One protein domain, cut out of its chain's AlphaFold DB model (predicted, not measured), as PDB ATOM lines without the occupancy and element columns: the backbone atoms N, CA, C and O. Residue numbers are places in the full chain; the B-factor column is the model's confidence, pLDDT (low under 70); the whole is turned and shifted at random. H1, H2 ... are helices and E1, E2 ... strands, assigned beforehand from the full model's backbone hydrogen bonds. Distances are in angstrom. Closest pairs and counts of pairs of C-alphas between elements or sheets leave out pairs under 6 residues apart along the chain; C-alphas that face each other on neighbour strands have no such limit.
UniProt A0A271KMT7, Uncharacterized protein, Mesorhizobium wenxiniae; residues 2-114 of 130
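This is residues 2 to 114 of the 130 residues of an uncharacterized protein of Mesorhizobium wenxiniae (UniProt A0A271KMT7). The body is built round the short helix H3, which sits between two small two-stranded sheets, E1 with E4 and the hairpin E5 and E6, while the helices H1 and H4 pack on each other at a steep angle over one side. A second hairpin, E2 and E3, lies at one end of the long axis, and H2 lies toward the other. The printed part has 113 residues, with four named helices and six named strands in the order H1 H2 E1 E2 E3 E4 H3 E5 E6 H4; the three sheets are antiparallel and the class is mixed, helices and strands. The whole is elongated and only just compact, close to loose, with a radius of gyration of the C-alphas of 15.5 A and spans of 49 by 31 by 30 A.

E5, residues 90 to 93, and E6, residues 100 to 102, form an antiparallel hairpin at 147 degrees, with N 91 and O 101 2.9 A apart, within hydrogen-bond range. Residues 50 to 51 pair antiparallel with residues 92 to 93 of E5. H3, residues 82 to 88, comes closest to E6 at the C-alphas of Glu 87 and Thr 102, 6.1 A. H4, residues 103 to 114, touches H3 with residues 103 to 105 alone, about perpendicular at 76 degrees; the closest C-alphas are those of Trp 86 and Arg 103, 5.3 A. H1, residues 2 to 15, touches H4 at a steep tilt of 56 degrees, opposite ways, closest at the C-alphas of Val 9 and Ala 111, 4.9 A. H1 touches H2, residues 24 to 27, with residues 13 to 15 alone, closest at the C-alphas of Leu 14 and Ile 24, 4.9 A. E1, residues 35 to 37, and E4, residues 78 to 80, are antiparallel at 134 degrees, with N 35 and O 80 2.8 A apart. The closest C-alphas of E1 and H3 are those of Leu 35 and Phe 82, 5.9 A. E2, residues 55 to 58, and E3, residues 64 to 67, form an antiparallel hairpin at 150 degrees, with N 57 and O 65 2.8 A apart; both are apart from H4, for instance. Every O i to N i+4 pair is within hydrogen-bond range in H1 and H3, and 7 of 8 in H4; H2 is too short for such a pair, and its 1 O i to N i+3 pair is within range.

H1 begins at C-alpha 2 (215.758, 241.810, 374.847) and measures 20.2 A. H4 measures 16.6 A and ends at C-alpha 114 (225.100, 240.210, 376.360). E3 measures 10.1 A, E2 9.9 A and H3 9.4 A.

The C-alphas of Ala 19 and Gly 60 are the two farthest apart, 50.8 A. The printed part has no cut, and the link from E1 to E2, 17 residues, is long. The mean pLDDT of the printed part is 89.6, with residues 61 to 62 and 113 to 114 under 70.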
ATOM      1  N   GLY A   2     215.798 241.821 373.369       81.81
ATOM      2  CA  GLY A   2     215.758 241.810 374.847       81.81
ATOM      3  C   GLY A   2     215.107 240.574 375.493       81.81
ATOM      4  O   GLY A   2     215.626 240.066 376.482       81.81
ATOM      5  N   GLU A   3     214.021 240.049 374.919       88.25
ATOM      6  CA  GLU A   3     213.349 238.856 375.465       88.25
ATOM      7  C   GLU A   3     214.182 237.578 375.299       88.25
ATOM      8  O   GLU A   3     214.343 236.826 376.253       88.25
ATOM      9  N   ALA A   4     214.809 237.378 374.135       85.69
ATOM     10  CA  ALA A   4     215.689 236.231 373.901       85.69
ATOM     11  C   ALA A   4     216.842 236.171 374.921       85.69
ATOM     12  O   ALA A   4     217.200 235.096 375.395       85.69
ATOM     13  N   LYS A   5     217.376 237.332 375.321       85.94
ATOM     14  CA  LYS A   5     218.406 237.438 376.364       85.94
ATOM     15  C   LYS A   5     217.875 237.041 377.742       85.94
ATOM     16  O   LYS A   5     218.517 236.253 378.432       85.94
ATOM     17  N   ARG A   6     216.693 237.537 378.132       89.75
ATOM     18  CA  ARG A   6     216.046 237.136 379.396       89.75
ATOM     19  C   ARG A   6     215.827 235.627 379.448       89.75
ATOM     20  O   ARG A   6     216.210 234.996 380.429       89.75
ATOM     21  N   MET A   7     215.308 235.051 378.364       94.19
ATOM     22  CA  MET A   7     215.138 233.605 378.243       94.19
ATOM     23  C   MET A   7     216.473 232.865 378.369       94.19
ATOM     24  O   MET A   7     216.557 231.901 379.121       94.19
ATOM     25  N   ALA A   8     217.537 233.322 377.702       94.62
ATOM     26  CA  ALA A   8     218.854 232.694 377.796       94.62
ATOM     27  C   ALA A   8     219.401 232.684 379.235       94.62
ATOM     28  O   ALA A   8     219.917 231.661 379.687       94.62
ATOM     29  N   VAL A   9     219.243 233.778 379.987       93.25
ATOM     30  CA  VAL A   9     219.649 233.834 381.401       93.25
ATOM     31  C   VAL A   9     218.867 232.816 382.235       93.25
ATOM     32  O   VAL A   9     219.474 232.043 382.976       93.25
ATOM     33  N   SER A  10     217.542 232.747 382.075       95.56
ATOM     34  CA  SER A  10     216.714 231.753 382.769       95.56
ATOM     35  C   SER A  10     217.108 230.318 382.413       95.56
ATOM     36  O   SER A  10     217.269 229.482 383.300       95.56
ATOM     37  N   LEU A  11     217.336 230.027 381.129       95.69
ATOM     38  CA  LEU A  11     217.769 228.709 380.661       95.69
ATOM     39  C   LEU A  11     219.156 228.338 381.208       95.69
ATOM     40  O   LEU A  11     219.373 227.188 381.586       95.69
ATOM     41  N   ARG A  12     220.086 229.299 381.309       95.38
ATOM     42  CA  ARG A  12     221.395 229.083 381.941       95.38
ATOM     43  C   ARG A  12     221.229 228.688 383.410       95.38
ATOM     44  O   ARG A  12     221.854 227.724 383.827       95.38
ATOM     45  N   VAL A  13     220.377 229.370 384.179       95.31
ATOM     46  CA  VAL A  13     220.114 229.014 385.589       95.31
ATOM     47  C   VAL A  13     219.496 227.615 385.716       95.31
ATOM     48  O   VAL A  13     219.865 226.842 386.601       95.31
ATOM     49  N   LEU A  14     218.575 227.266 384.817       96.06
ATOM     50  CA  LEU A  14     217.907 225.965 384.838       96.06
ATOM     51  C   LEU A  14     218.859 224.811 384.506       96.06
ATOM     52  O   LEU A  14     218.838 223.799 385.203       96.06
ATOM     53  N   PHE A  15     219.682 224.961 383.465       96.12
ATOM     54  CA  PHE A  15     220.367 223.834 382.822       96.12
ATOM     55  C   PHE A  15     221.893 223.865 382.908       96.12
ATOM     56  O   PHE A  15     222.534 222.822 382.758       96.12
ATOM     57  N   HIS A  16     222.508 225.035 383.087       95.50
ATOM     58  CA  HIS A  16     223.960 225.140 383.068       95.50
ATOM     59  C   HIS A  16     224.567 224.877 384.437       95.50
ATOM     60  O   HIS A  16     224.163 225.462 385.441       95.50
ATOM     61  N   GLU A  17     225.607 224.050 384.442       92.25
ATOM     62  CA  GLU A  17     226.336 223.707 385.645       92.25
ATOM     63  C   GLU A  17     227.841 223.731 385.438       92.25
ATOM     64  O   GLU A  17     228.346 223.307 384.395       92.25
ATOM     65  N   THR A  18     228.535 224.184 386.472       90.50
ATOM     66  CA  THR A  18     229.978 224.097 386.671       90.50
ATOM     67  C   THR A  18     230.249 223.836 388.156       90.50
ATOM     68  O   THR A  18     229.328 223.803 388.969       90.50
ATOM     69  N   ALA A  19     231.519 223.707 388.544       89.62
ATOM     70  CA  ALA A  19     231.887 223.614 389.958       89.62
ATOM     71  C   ALA A  19     231.503 224.867 390.778       89.62
ATOM     72  O   ALA A  19     231.429 224.795 391.998       89.62
ATOM     73  N   GLN A  20     231.273 226.008 390.121       87.06
ATOM     74  CA  GLN A  20     230.958 227.296 390.751       87.06
ATOM     75  C   GLN A  20     229.528 227.782 390.457       87.06
ATOM     76  O   GLN A  20     229.125 228.836 390.942       87.06
ATOM     77  N   SER A  21     228.760 227.055 389.646       83.62
ATOM     78  CA  SER A  21     227.396 227.411 389.256       83.62
ATOM     79  C   SER A  21     226.571 226.139 389.229       83.62
ATOM     80  O   SER A  21     226.753 225.333 388.330       83.62
ATOM     81  N   HIS A  22     225.666 225.948 390.183       90.00
ATOM     82  CA  HIS A  22     224.830 224.748 390.237       90.00
ATOM     83  C   HIS A  22     223.482 224.994 389.564       90.00
ATOM     84  O   HIS A  22     222.797 225.963 389.892       90.00
ATOM     85  N   SER A  23     223.107 224.105 388.646       95.50
ATOM     86  CA  SER A  23     221.841 224.196 387.914       95.50
ATOM     87  C   SER A  23     220.649 223.847 388.809       95.50
ATOM     88  O   SER A  23     220.767 222.989 389.688       95.50
ATOM     89  N   ILE A  24     219.478 224.453 388.571       95.94
ATOM     90  CA  ILE A  24     218.251 224.076 389.299       95.94
ATOM     91  C   ILE A  24     217.939 222.590 389.085       95.94
ATOM     92  O   ILE A  24     217.618 221.893 390.045       95.94
ATOM     93  N   LEU A  25     218.086 222.065 387.860       94.62
ATOM     94  CA  LEU A  25     217.810 220.647 387.613       94.62
ATOM     95  C   LEU A  25     218.730 219.713 388.403       94.62
ATOM     96  O   LEU A  25     218.269 218.663 388.841       94.62
ATOM     97  N   ALA A  26     220.006 220.051 388.604       92.81
ATOM     98  CA  ALA A  26     220.868 219.222 389.443       92.81
ATOM     99  C   ALA A  26     220.507 219.318 390.923       92.81
ATOM    100  O   ALA A  26     220.497 218.294 391.599       92.81
ATOM    101  N   GLN A  27     220.175 220.516 391.413       94.56
ATOM    102  CA  GLN A  27     219.741 220.702 392.802       94.56
ATOM    103  C   GLN A  27     218.471 219.899 393.113       94.56
ATOM    104  O   GLN A  27     218.320 219.398 394.223       94.56
ATOM    105  N   LEU A  28     217.590 219.739 392.123       95.50
ATOM    106  CA  LEU A  28     216.383 218.918 392.220       95.50
ATOM    107  C   LEU A  28     216.620 217.428 391.916       95.50
ATOM    108  O   LEU A  28     215.715 216.625 392.101       95.50
ATOM    109  N   GLY A  29     217.808 217.036 391.444       93.69
ATOM    110  CA  GLY A  29     218.092 215.654 391.037       93.69
ATOM    111  C   GLY A  29     217.435 215.221 389.717       93.69
ATOM    112  O   GLY A  29     217.421 214.036 389.400       93.69
ATOM    113  N   GLU A  30     216.939 216.159 388.906       93.38
ATOM    114  CA  GLU A  30     216.094 215.889 387.729       93.38
ATOM    115  C   GLU A  30     216.862 215.817 386.398       93.38
ATOM    116  O   GLU A  30     216.269 215.642 385.335       93.38
ATOM    117  N   ARG A  31     218.200 215.901 386.401       90.38
ATOM    118  CA  ARG A  31     219.001 215.802 385.156       90.38
ATOM    119  C   ARG A  31     218.914 214.444 384.460       90.38
ATOM    120  O   ARG A  31     219.354 214.331 383.322       90.38
ATOM    121  N   GLN A  32     218.379 213.422 385.121       90.62
ATOM    122  CA  GLN A  32     218.170 212.111 384.506       90.62
ATOM    123  C   GLN A  32     216.846 212.016 383.745       90.62
ATOM    124  O   GLN A  32     216.662 211.071 382.975       90.62
ATOM    125  N   GLN A  33     215.937 212.981 383.920       91.50
ATOM    126  CA  GLN A  33     214.661 212.956 383.220       91.50
ATOM    127  C   GLN A  33     214.854 213.214 381.724       91.50
ATOM    128  O   GLN A  33     215.622 214.104 381.332       91.50
ATOM    129  N   PRO A  34     214.146 212.468 380.864       94.25
ATOM    130  CA  PRO A  34     214.090 212.788 379.453       94.25
ATOM    131  C   PRO A  34     213.440 214.154 379.220       94.25
ATOM    132  O   PRO A  34     212.403 214.475 379.799       94.25
ATOM    133  N   LEU A  35     214.029 214.942 378.326       95.06
ATOM    134  CA  LEU A  35     213.490 216.218 377.879       95.06
ATOM    135  C   LEU A  35     212.797 216.070 376.534       95.06
ATOM    136  O   LEU A  35     213.195 215.275 375.682       95.06
ATOM    137  N   PHE A  36     211.767 216.882 376.344       92.94
ATOM    138  CA  PHE A  36     211.070 216.990 375.077       92.94
ATOM    139  C   PHE A  36     211.936 217.724 374.051       92.94
ATOM    140  O   PHE A  36     212.374 218.859 374.266       92.94
ATOM    141  N   ASP A  37     212.161 217.079 372.914       92.69
ATOM    142  CA  ASP A  37     212.898 217.624 371.790       92.69
ATOM    143  C   ASP A  37     212.036 217.660 370.537       92.69
ATOM    144  O   ASP A  37     211.534 216.649 370.053       92.69
ATOM    145  N   SER A  38     211.910 218.861 370.002       90.44
ATOM    146  CA  SER A  38     211.204 219.144 368.763       90.44
ATOM    147  C   SER A  38     212.124 219.406 367.579       90.44
ATOM    148  O   SER A  38     211.641 219.734 366.500       90.44
ATOM    149  N   SER A  39     213.439 219.305 367.767       91.88
ATOM    150  CA  SER A  39     214.386 219.605 366.715       91.88
ATOM    151  C   SER A  39     214.424 218.500 365.672       91.88
ATOM    152  O   SER A  39     214.436 217.308 366.003       91.88
ATOM    153  N   HIS A  40     214.558 218.895 364.411       91.56
ATOM    154  CA  HIS A  40     214.961 217.968 363.364       91.56
ATOM    155  C   HIS A  40     216.345 217.387 363.707       91.56
ATOM    156  O   HIS A  40     217.237 218.146 364.099       91.56
ATOM    157  N   PRO A  41     216.553 216.064 363.584       91.88
ATOM    158  CA  PRO A  41     217.863 215.465 363.802       91.88
ATOM    159  C   PRO A  41     218.894 216.006 362.809       91.88
ATOM    160  O   PRO A  41     218.625 216.135 361.613       91.88
ATOM    161  N   TYR A  42     220.096 216.290 363.300       94.31
ATOM    162  CA  TYR A  42     221.207 216.663 362.438       94.31
ATOM    163  C   TYR A  42     221.651 215.469 361.580       94.31
ATOM    164  O   TYR A  42     221.955 214.395 362.097       94.31
ATOM    165  N   ASN A  43     221.719 215.673 360.261       93.25
ATOM    166  CA  ASN A  43     222.252 214.702 359.311       93.25
ATOM    167  C   ASN A  43     223.591 215.219 358.752       93.25
ATOM    168  O   ASN A  43     223.575 216.164 357.960       93.25
ATOM    169  N   PRO A  44     224.737 214.600 359.095       92.44
ATOM    170  CA  PRO A  44     226.051 215.059 358.644       92.44
ATOM    171  C   PRO A  44     226.282 214.911 357.137       92.44
ATOM    172  O   PRO A  44     227.207 215.516 356.603       92.44
ATOM    173  N   ASN A  45     225.449 214.128 356.446       92.75
ATOM    174  CA  ASN A  45     225.526 213.958 354.999       92.75
ATOM    175  C   ASN A  45     224.760 215.049 354.231       92.75
ATOM    176  O   ASN A  45     224.846 215.098 353.006       92.75
ATOM    177  N   ASN A  46     224.005 215.918 354.918       88.75
ATOM    178  CA  ASN A  46     223.349 217.053 354.279       88.75
ATOM    179  C   ASN A  46     224.374 218.164 353.989       88.75
ATOM    180  O   ASN A  46     225.133 218.562 354.870       88.75
ATOM    181  N   LEU A  47     224.396 218.662 352.750       89.50
ATOM    182  CA  LEU A  47     225.291 219.747 352.333       89.50
ATOM    183  C   LEU A  47     224.770 221.129 352.751       89.50
ATOM    184  O   LEU A  47     225.560 222.063 352.888       89.50
ATOM    185  N   ALA A  48     223.450 221.260 352.916       90.38
ATOM    186  CA  ALA A  48     222.798 222.505 353.297       90.38
ATOM    187  C   ALA A  48     222.982 222.809 354.790       90.38
ATOM    188  O   ALA A  48     223.251 221.916 355.597       90.38
ATOM    189  N   SER A  49     222.785 224.075 355.159       91.62
ATOM    190  CA  SER A  49     222.750 224.480 356.561       91.62
ATOM    191  C   SER A  49     221.655 223.737 357.323       91.62
ATOM    192  O   SER A  49     220.524 223.583 356.860       91.62
ATOM    193  N   HIS A  50     222.007 223.274 358.514       94.00
ATOM    194  CA  HIS A  50     221.089 222.658 359.445       94.00
ATOM    195  C   HIS A  50     220.481 223.721 360.359       94.00
ATOM    196  O   HIS A  50     221.207 224.434 361.051       94.00
ATOM    197  N   HIS A  51     219.151 223.760 360.404       93.12
ATOM    198  CA  HIS A  51     218.365 224.563 361.336       93.12
ATOM    199  C   HIS A  51     217.385 223.635 362.061       93.12
ATOM    200  O   HIS A  51     216.240 223.469 361.666       93.12
ATOM    201  N   GLY A  52     217.851 222.961 363.109       93.56
ATOM    202  CA  GLY A  52     217.076 221.934 363.799       93.56
ATOM    203  C   GLY A  52     215.825 222.479 364.487       93.56
ATOM    204  O   GLY A  52     214.842 221.761 364.589       93.56
ATOM    205  N   LEU A  53     215.847 223.733 364.951       92.50
ATOM    206  CA  LEU A  53     214.778 224.346 365.758       92.50
ATOM    207  C   LEU A  53     213.834 225.277 364.980       92.50
ATOM    208  O   LEU A  53     212.796 225.667 365.515       92.50
ATOM    209  N   VAL A  54     214.200 225.667 363.759       91.62
ATOM    210  CA  VAL A  54     213.438 226.607 362.926       91.62
ATOM    211  C   VAL A  54     213.436 226.134 361.480       91.62
ATOM    212  O   VAL A  54     214.437 225.630 360.985       91.62
ATOM    213  N   ALA A  55     212.322 226.329 360.792       88.00
ATOM    214  CA  ALA A  55     212.209 226.107 359.363       88.00
ATOM    215  C   ALA A  55     212.512 227.405 358.604       88.00
ATOM    216  O   ALA A  55     212.222 228.505 359.083       88.00
ATOM    217  N   MET A  56     213.081 227.261 357.408       86.75
ATOM    218  CA  MET A  56     213.322 228.361 356.480       86.75
ATOM    219  C   MET A  56     212.284 228.306 355.358       86.75
ATOM    220  O   MET A  56     212.189 227.319 354.635       86.75
ATOM    221  N   MET A  57     211.529 229.385 355.194       84.19
ATOM    222  CA  MET A  57     210.607 229.591 354.086       84.19
ATOM    223  C   MET A  57     211.231 230.564 353.090       84.19
ATOM    224  O   MET A  57     211.483 231.725 353.420       84.19
ATOM    225  N   ILE A  58     211.449 230.101 351.862       80.50
ATOM    226  CA  ILE A  58     211.813 230.970 350.743       80.50
ATOM    227  C   ILE A  58     210.508 231.514 350.171       80.50
ATOM    228  O   ILE A  58     209.699 230.768 349.620       80.50
ATOM    229  N   THR A  59     210.273 232.810 350.348       76.56
ATOM    230  CA  THR A  59     209.162 233.482 349.667       76.56
ATOM    231  C   THR A  59     209.597 233.849 348.245       76.56
ATOM    232  O   THR A  59     210.786 233.886 347.963       76.56
ATOM    233  N   GLY A  60     208.675 234.097 347.311       71.94
ATOM    234  CA  GLY A  60     209.035 234.433 345.919       71.94
ATOM    235  C   GLY A  60     209.856 235.726 345.741       71.94
ATOM    236  O   GLY A  60     210.272 236.023 344.625       71.94
ATOM    237  N   GLY A  61     210.087 236.492 346.815       67.38
ATOM    238  CA  GLY A  61     211.075 237.571 346.887       67.38
ATOM    239  C   GLY A  61     212.367 237.082 347.545       67.38
ATOM    240  O   GLY A  61     212.344 236.147 348.334       67.38
ATOM    241  N   SER A  62     213.494 237.721 347.246       69.44
ATOM    242  CA  SER A  62     214.871 237.346 347.620       69.44
ATOM    243  C   SER A  62     215.189 237.192 349.123       69.44
ATOM    244  O   SER A  62     216.354 237.060 349.483       69.44
ATOM    245  N   GLU A  63     214.192 237.201 350.006       79.69
ATOM    246  CA  GLU A  63     214.346 237.072 351.451       79.69
ATOM    247  C   GLU A  63     213.816 235.727 351.959       79.69
ATOM    248  O   GLU A  63     212.661 235.337 351.735       79.69
ATOM    249  N   ALA A  64     214.676 235.035 352.701       82.38
ATOM    250  CA  ALA A  64     214.301 233.881 353.497       82.38
ATOM    251  C   ALA A  64     213.663 234.336 354.816       82.38
ATOM    252  O   ALA A  64     214.168 235.233 355.492       82.38
ATOM    253  N   LYS A  65     212.564 233.691 355.210       87.19
ATOM    254  CA  LYS A  65     211.928 233.880 356.518       87.19
ATOM    255  C   LYS A  65     212.130 232.643 357.373       87.19
ATOM    256  O   LYS A  65     211.931 231.529 356.900       87.19
ATOM    257  N   PHE A  66     212.462 232.841 358.642       87.56
ATOM    258  CA  PHE A  66     212.573 231.757 359.612       87.56
ATOM    259  C   PHE A  66     211.346 231.727 360.518       87.56
ATOM    260  O   PHE A  66     210.878 232.771 360.974       87.56
ATOM    261  N   PHE A  67     210.835 230.532 360.795       88.31
ATOM    262  CA  PHE A  67     209.725 230.325 361.721       88.31
ATOM    263  C   PHE A  67     209.926 229.036 362.516       88.31
ATOM    264  O   PHE A  67     210.586 228.109 362.055       88.31
ATOM    265  N   ALA A  68     209.376 228.968 363.726       88.25
ATOM    266  CA  ALA A  68     209.372 227.738 364.508       88.25
ATOM    267  C   ALA A  68     208.136 226.907 364.118       88.25
ATOM    268  O   ALA A  68     207.018 227.359 364.380       88.25
ATOM    269  N   PRO A  69     208.290 225.713 363.519       84.38
ATOM    270  CA  PRO A  69     207.160 224.839 363.230       84.38
ATOM    271  C   PRO A  69     206.737 224.162 364.539       84.38
ATOM    272  O   PRO A  69     207.199 223.071 364.852       84.38
ATOM    273  N   ILE A  70     205.971 224.844 365.396       79.25
ATOM    274  CA  ILE A  70     205.540 224.266 366.682       79.25
ATOM    275  C   ILE A  70     204.367 223.306 366.471       79.25
ATOM    276  O   ILE A  70     204.452 222.161 366.915       79.25
ATOM    277  N   ASP A  71     203.338 223.764 365.756       75.81
ATOM    278  CA  ASP A  71     202.082 223.029 365.552       75.81
ATOM    279  C   ASP A  71     202.042 222.245 364.231       75.81
ATOM    280  O   ASP A  71     201.382 221.214 364.146       75.81
ATOM    281  N   ASP A  72     202.779 222.700 363.215       72.75
ATOM    282  CA  ASP A  72     202.820 222.096 361.877       72.75
ATOM    283  C   ASP A  72     204.170 221.406 361.652       72.75
ATOM    284  O   ASP A  72     205.089 221.943 361.030       72.75
ATOM    285  N   ARG A  73     204.339 220.252 362.306       70.31
ATOM    286  CA  ARG A  73     205.589 219.485 362.296       70.31
ATOM    287  C   ARG A  73     205.487 218.272 361.396       70.31
ATOM    288  O   ARG A  73     204.702 217.368 361.658       70.31
ATOM    289  N   GLU A  74     206.401 218.185 360.437       77.81
ATOM    290  CA  GLU A  74     206.607 216.958 359.662       77.81
ATOM    291  C   GLU A  74     207.241 215.837 360.506       77.81
ATOM    292  O   GLU A  74     206.984 214.658 360.268       77.81
ATOM    293  N   ILE A  75     208.066 216.189 361.503       78.31
ATOM    294  CA  ILE A  75     208.728 215.225 362.393       78.31
ATOM    295  C   ILE A  75     208.117 215.278 363.793       78.31
ATOM    296  O   ILE A  75     208.094 216.323 364.447       78.31
ATOM    297  N   ALA A  76     207.679 214.113 364.274       83.94
ATOM    298  CA  ALA A  76     207.178 213.956 365.629       83.94
ATOM    299  C   ALA A  76     208.273 214.289 366.665       83.94
ATOM    300  O   ALA A  76     209.410 213.821 366.537       83.94
ATOM    301  N   PRO A  77     207.946 215.057 367.716       87.56
ATOM    302  CA  PRO A  77     208.864 215.300 368.818       87.56
ATOM    303  C   PRO A  77     209.312 214.001 369.493       87.56
ATOM    304  O   PRO A  77     208.558 213.030 369.570       87.56
ATOM    305  N   ARG A  78     210.531 214.002 370.032       91.62
ATOM    306  CA  ARG A  78     211.116 212.869 370.758       91.62
ATOM    307  C   ARG A  78     211.393 213.235 372.209       91.62
ATOM    308  O   ARG A  78     211.660 214.389 372.523       91.62
ATOM    309  N   LEU A  79     211.395 212.239 373.086       95.19
ATOM    310  CA  LEU A  79     212.032 212.364 374.394       95.19
ATOM    311  C   LEU A  79     213.506 211.982 374.258       95.19
ATOM    312  O   LEU A  79     213.834 210.954 373.667       95.19
ATOM    313  N   THR A  80     214.396 212.808 374.790       95.00
ATOM    314  CA  THR A  80     215.849 212.619 374.698       95.00
ATOM    315  C   THR A  80     216.487 212.783 376.071       95.00
ATOM    316  O   THR A  80     215.944 213.458 376.944       95.00
ATOM    317  N   ARG A  81     217.650 212.171 376.296       96.06
ATOM    318  CA  ARG A  81     218.374 212.359 377.559       96.06
ATOM    319  C   ARG A  81     218.825 213.809 377.675       96.06
ATOM    320  O   ARG A  81     219.254 214.395 376.684       96.06
ATOM    321  N   PHE A  82     218.820 214.350 378.893       95.31
ATOM    322  CA  PHE A  82     219.266 215.718 379.169       95.31
ATOM    323  C   PHE A  82     220.599 216.067 378.484       95.31
ATOM    324  O   PHE A  82     220.693 217.081 377.800       95.31
ATOM    325  N   GLY A  83     221.623 215.217 378.637       95.12
ATOM    326  CA  GLY A  83     222.946 215.477 378.062       95.12
ATOM    327  C   GLY A  83     222.934 215.509 376.534       95.12
ATOM    328  O   GLY A  83     223.630 216.315 375.930       95.12
ATOM    329  N   ASP A  84     222.098 214.688 375.898       96.12
ATOM    330  CA  ASP A  84     221.962 214.716 374.446       96.12
ATOM    331  C   ASP A  84     221.241 216.008 374.018       96.12
ATOM    332  O   ASP A  84     221.786 216.774 373.232       96.12
ATOM    333  N   TRP A  85     220.114 216.346 374.655       96.69
ATOM    334  CA  TRP A  85     219.349 217.573 374.388       96.69
ATOM    335  C   TRP A  85     220.147 218.872 374.555       96.69
ATOM    336  O   TRP A  85     220.013 219.803 373.753       96.69
ATOM    337  N   TRP A  86     220.917 218.954 375.644       96.56
ATOM    338  CA  TRP A  86     221.599 220.165 376.084       96.56
ATOM    339  C   TRP A  86     222.981 220.302 375.451       96.56
ATOM    340  O   TRP A  86     223.313 221.363 374.919       96.56
ATOM    341  N   GLU A  87     223.790 219.240 375.507       95.62
ATOM    342  CA  GLU A  87     225.231 219.300 375.242       95.62
ATOM    343  C   GLU A  87     225.642 218.722 373.892       95.62
ATOM    344  O   GLU A  87     226.680 219.147 373.387       95.62
ATOM    345  N   LYS A  88     224.880 217.785 373.308       96.25
ATOM    346  CA  LYS A  88     225.334 217.036 372.120       96.25
ATOM    347  C   LYS A  88     224.535 217.309 370.855       96.25
ATOM    348  O   LYS A  88     225.133 217.361 369.783       96.25
ATOM    349  N   ASP A  89     223.222 217.465 370.962       96.38
ATOM    350  CA  ASP A  89     222.353 217.639 369.804       96.38
ATOM    351  C   ASP A  89     222.703 218.953 369.099       96.38
ATOM    352  O   ASP A  89     222.607 220.051 369.660       96.38
ATOM    353  N   ILE A  90     223.138 218.818 367.847       97.25
ATOM    354  CA  ILE A  90     223.429 219.939 366.962       97.25
ATOM    355  C   ILE A  90     222.089 220.502 366.505       97.25
ATOM    356  O   ILE A  90     221.304 219.798 365.877       97.25
ATOM    357  N   VAL A  91     221.836 221.768 366.826       95.94
ATOM    358  CA  VAL A  91     220.599 222.478 366.466       95.94
ATOM    359  C   VAL A  91     220.824 223.530 365.388       95.94
ATOM    360  O   VAL A  91     219.871 223.923 364.722       95.94
ATOM    361  N   ILE A  92     222.068 223.974 365.188       95.69
ATOM    362  CA  ILE A  92     222.464 224.842 364.074       95.69
ATOM    363  C   ILE A  92     223.820 224.371 363.547       95.69
ATOM    364  O   ILE A  92     224.725 224.099 364.334       95.69
ATOM    365  N   LYS A  93     223.979 224.291 362.226       95.25
ATOM    366  CA  LYS A  93     225.289 224.155 361.573       95.25
ATOM    367  C   LYS A  93     225.227 224.775 360.187       95.25
ATOM    368  O   LYS A  93     224.410 224.357 359.373       95.25
ATOM    369  N   GLU A  94     226.084 225.746 359.912       90.88
ATOM    370  CA  GLU A  94     226.128 226.389 358.600       90.88
ATOM    371  C   GLU A  94     226.895 225.530 357.582       90.88
ATOM    372  O   GLU A  94     228.095 225.285 357.726       90.88
ATOM    373  N   GLY A  95     226.198 225.052 356.549       88.50
ATOM    374  CA  GLY A  95     226.739 224.125 355.553       88.50
ATOM    375  C   GLY A  95     227.567 222.971 356.146       88.50
ATOM    376  O   GLY A  95     227.395 222.541 357.289       88.50
ATOM    377  N   GLN A  96     228.529 222.466 355.370       86.88
ATOM    378  CA  GLN A  96     229.407 221.385 355.836       86.88
ATOM    379  C   GLN A  96     230.527 221.858 356.773       86.88
ATOM    380  O   GLN A  96     230.885 221.157 357.725       86.88
ATOM    381  N   LYS A  97     231.107 223.031 356.495       87.06
ATOM    382  CA  LYS A  97     232.321 223.522 357.168       87.06
ATOM    383  C   LYS A  97     232.045 224.407 358.381       87.06
ATOM    384  O   LYS A  97     232.974 224.648 359.144       87.06
ATOM    385  N   GLY A  98     230.810 224.871 358.569       88.94
ATOM    386  CA  GLY A  98     230.462 225.742 359.681       88.94
ATOM    387  C   GLY A  98     230.552 225.038 361.029       88.94
ATOM    388  O   GLY A  98     230.421 223.807 361.143       88.94
ATOM    389  N   THR A  99     230.764 225.847 362.057       92.31
ATOM    390  CA  THR A  99     230.775 225.410 363.450       92.31
ATOM    391  C   THR A  99     229.396 224.855 363.823       92.31
ATOM    392  O   THR A  99     228.379 225.481 363.516       92.31
ATOM    393  N   PRO A 100     229.318 223.663 364.439       95.12
ATOM    394  CA  PRO A 100     228.064 223.160 364.976       95.12
ATOM    395  C   PRO A 100     227.746 223.833 366.317       95.12
ATOM    396  O   PRO A 100     228.612 223.944 367.185       95.12
ATOM    397  N   TYR A 101     226.488 224.208 366.514       96.75
ATOM    398  CA  TYR A 101     225.988 224.770 367.764       96.75
ATOM    399  C   TYR A 101     224.944 223.860 368.393       96.75
ATOM    400  O   TYR A 101     224.070 223.311 367.717       96.75
ATOM    401  N   THR A 102     225.017 223.758 369.713       97.81
ATOM    402  CA  THR A 102     224.062 223.047 370.561       97.81
ATOM    403  C   THR A 102     223.214 224.048 371.337       97.81
ATOM    404  O   THR A 102     223.493 225.254 371.357       97.81
ATOM    405  N   ARG A 103     222.175 223.571 372.028       97.06
ATOM    406  CA  ARG A 103     221.381 224.433 372.920       97.06
ATOM    407  C   ARG A 103     222.258 225.080 373.987       97.06
ATOM    408  O   ARG A 103     222.142 226.283 374.213       97.06
ATOM    409  N   ARG A 104     223.186 224.315 374.573       96.62
ATOM    410  CA  ARG A 104     224.152 224.828 375.549       96.62
ATOM    411  C   ARG A 104     224.988 225.965 374.976       96.62
ATOM    412  O   ARG A 104     225.102 226.994 375.635       96.62
ATOM    413  N   SER A 105     225.579 225.811 373.789       95.75
ATOM    414  CA  SER A 105     226.444 226.863 373.238       95.75
ATOM    415  C   SER A 105     225.661 228.137 372.926       95.75
ATOM    416  O   SER A 105     226.120 229.217 373.280       95.75
ATOM    417  N   LEU A 106     224.461 228.018 372.347       94.06
ATOM    418  CA  LEU A 106     223.610 229.172 372.033       94.06
ATOM    419  C   LEU A 106     223.158 229.913 373.295       94.06
ATOM    420  O   LEU A 106     223.260 231.137 373.366       94.06
ATOM    421  N   VAL A 107     222.691 229.180 374.310       95.19
ATOM    422  CA  VAL A 107     222.236 229.784 375.568       95.19
ATOM    423  C   VAL A 107     223.392 230.439 376.313       95.19
ATOM    424  O   VAL A 107     223.241 231.563 376.785       95.19
ATOM    425  N   LEU A 108     224.547 229.775 376.415       93.69
ATOM    426  CA  LEU A 108     225.708 230.358 377.088       93.69
ATOM    427  C   LEU A 108     226.242 231.576 376.351       93.69
ATOM    428  O   LEU A 108     226.575 232.560 377.005       93.69
ATOM    429  N   PHE A 109     226.274 231.542 375.021       91.06
ATOM    430  CA  PHE A 109     226.636 232.704 374.224       91.06
ATOM    431  C   PHE A 109     225.707 233.884 374.538       91.06
ATOM    432  O   PHE A 109     226.171 234.924 375.001       91.06
ATOM    433  N   ALA A 110     224.394 233.697 374.396       90.50
ATOM    434  CA  ALA A 110     223.415 234.764 374.599       90.50
ATOM    435  C   ALA A 110     223.359 235.277 376.053       90.50
ATOM    436  O   ALA A 110     223.179 236.474 376.280       90.50
ATOM    437  N   ALA A 111     223.525 234.394 377.042       90.38
ATOM    438  CA  ALA A 111     223.493 234.762 378.456       90.38
ATOM    439  C   ALA A 111     224.787 235.451 378.923       90.38
ATOM    440  O   ALA A 111     224.721 236.377 379.730       90.38
ATOM    441  N   ASN A 112     225.954 235.004 378.443       81.25
ATOM    442  CA  ASN A 112     227.250 235.488 378.928       81.25
ATOM    443  C   ASN A 112     227.728 236.733 378.186       81.25
ATOM    444  O   ASN A 112     228.294 237.620 378.811       81.25
ATOM    445  N   LYS A 113     227.514 236.809 376.870       64.25
ATOM    446  CA  LYS A 113     228.055 237.903 376.055       64.25
ATOM    447  C   LYS A 113     227.289 239.208 376.223       64.25
ATOM    448  O   LYS A 113     227.820 240.256 375.884       64.25
ATOM    449  N   ASP A 114     226.043 239.145 376.701       54.28
ATOM    450  CA  ASP A 114     225.100 240.210 376.360       54.28
ATOM    451  C   ASP A 114     223.982 240.477 377.388       54.28
ATOM    452  O   ASP A 114     223.063 241.257 377.110       54.28
TER     453      ASP A 114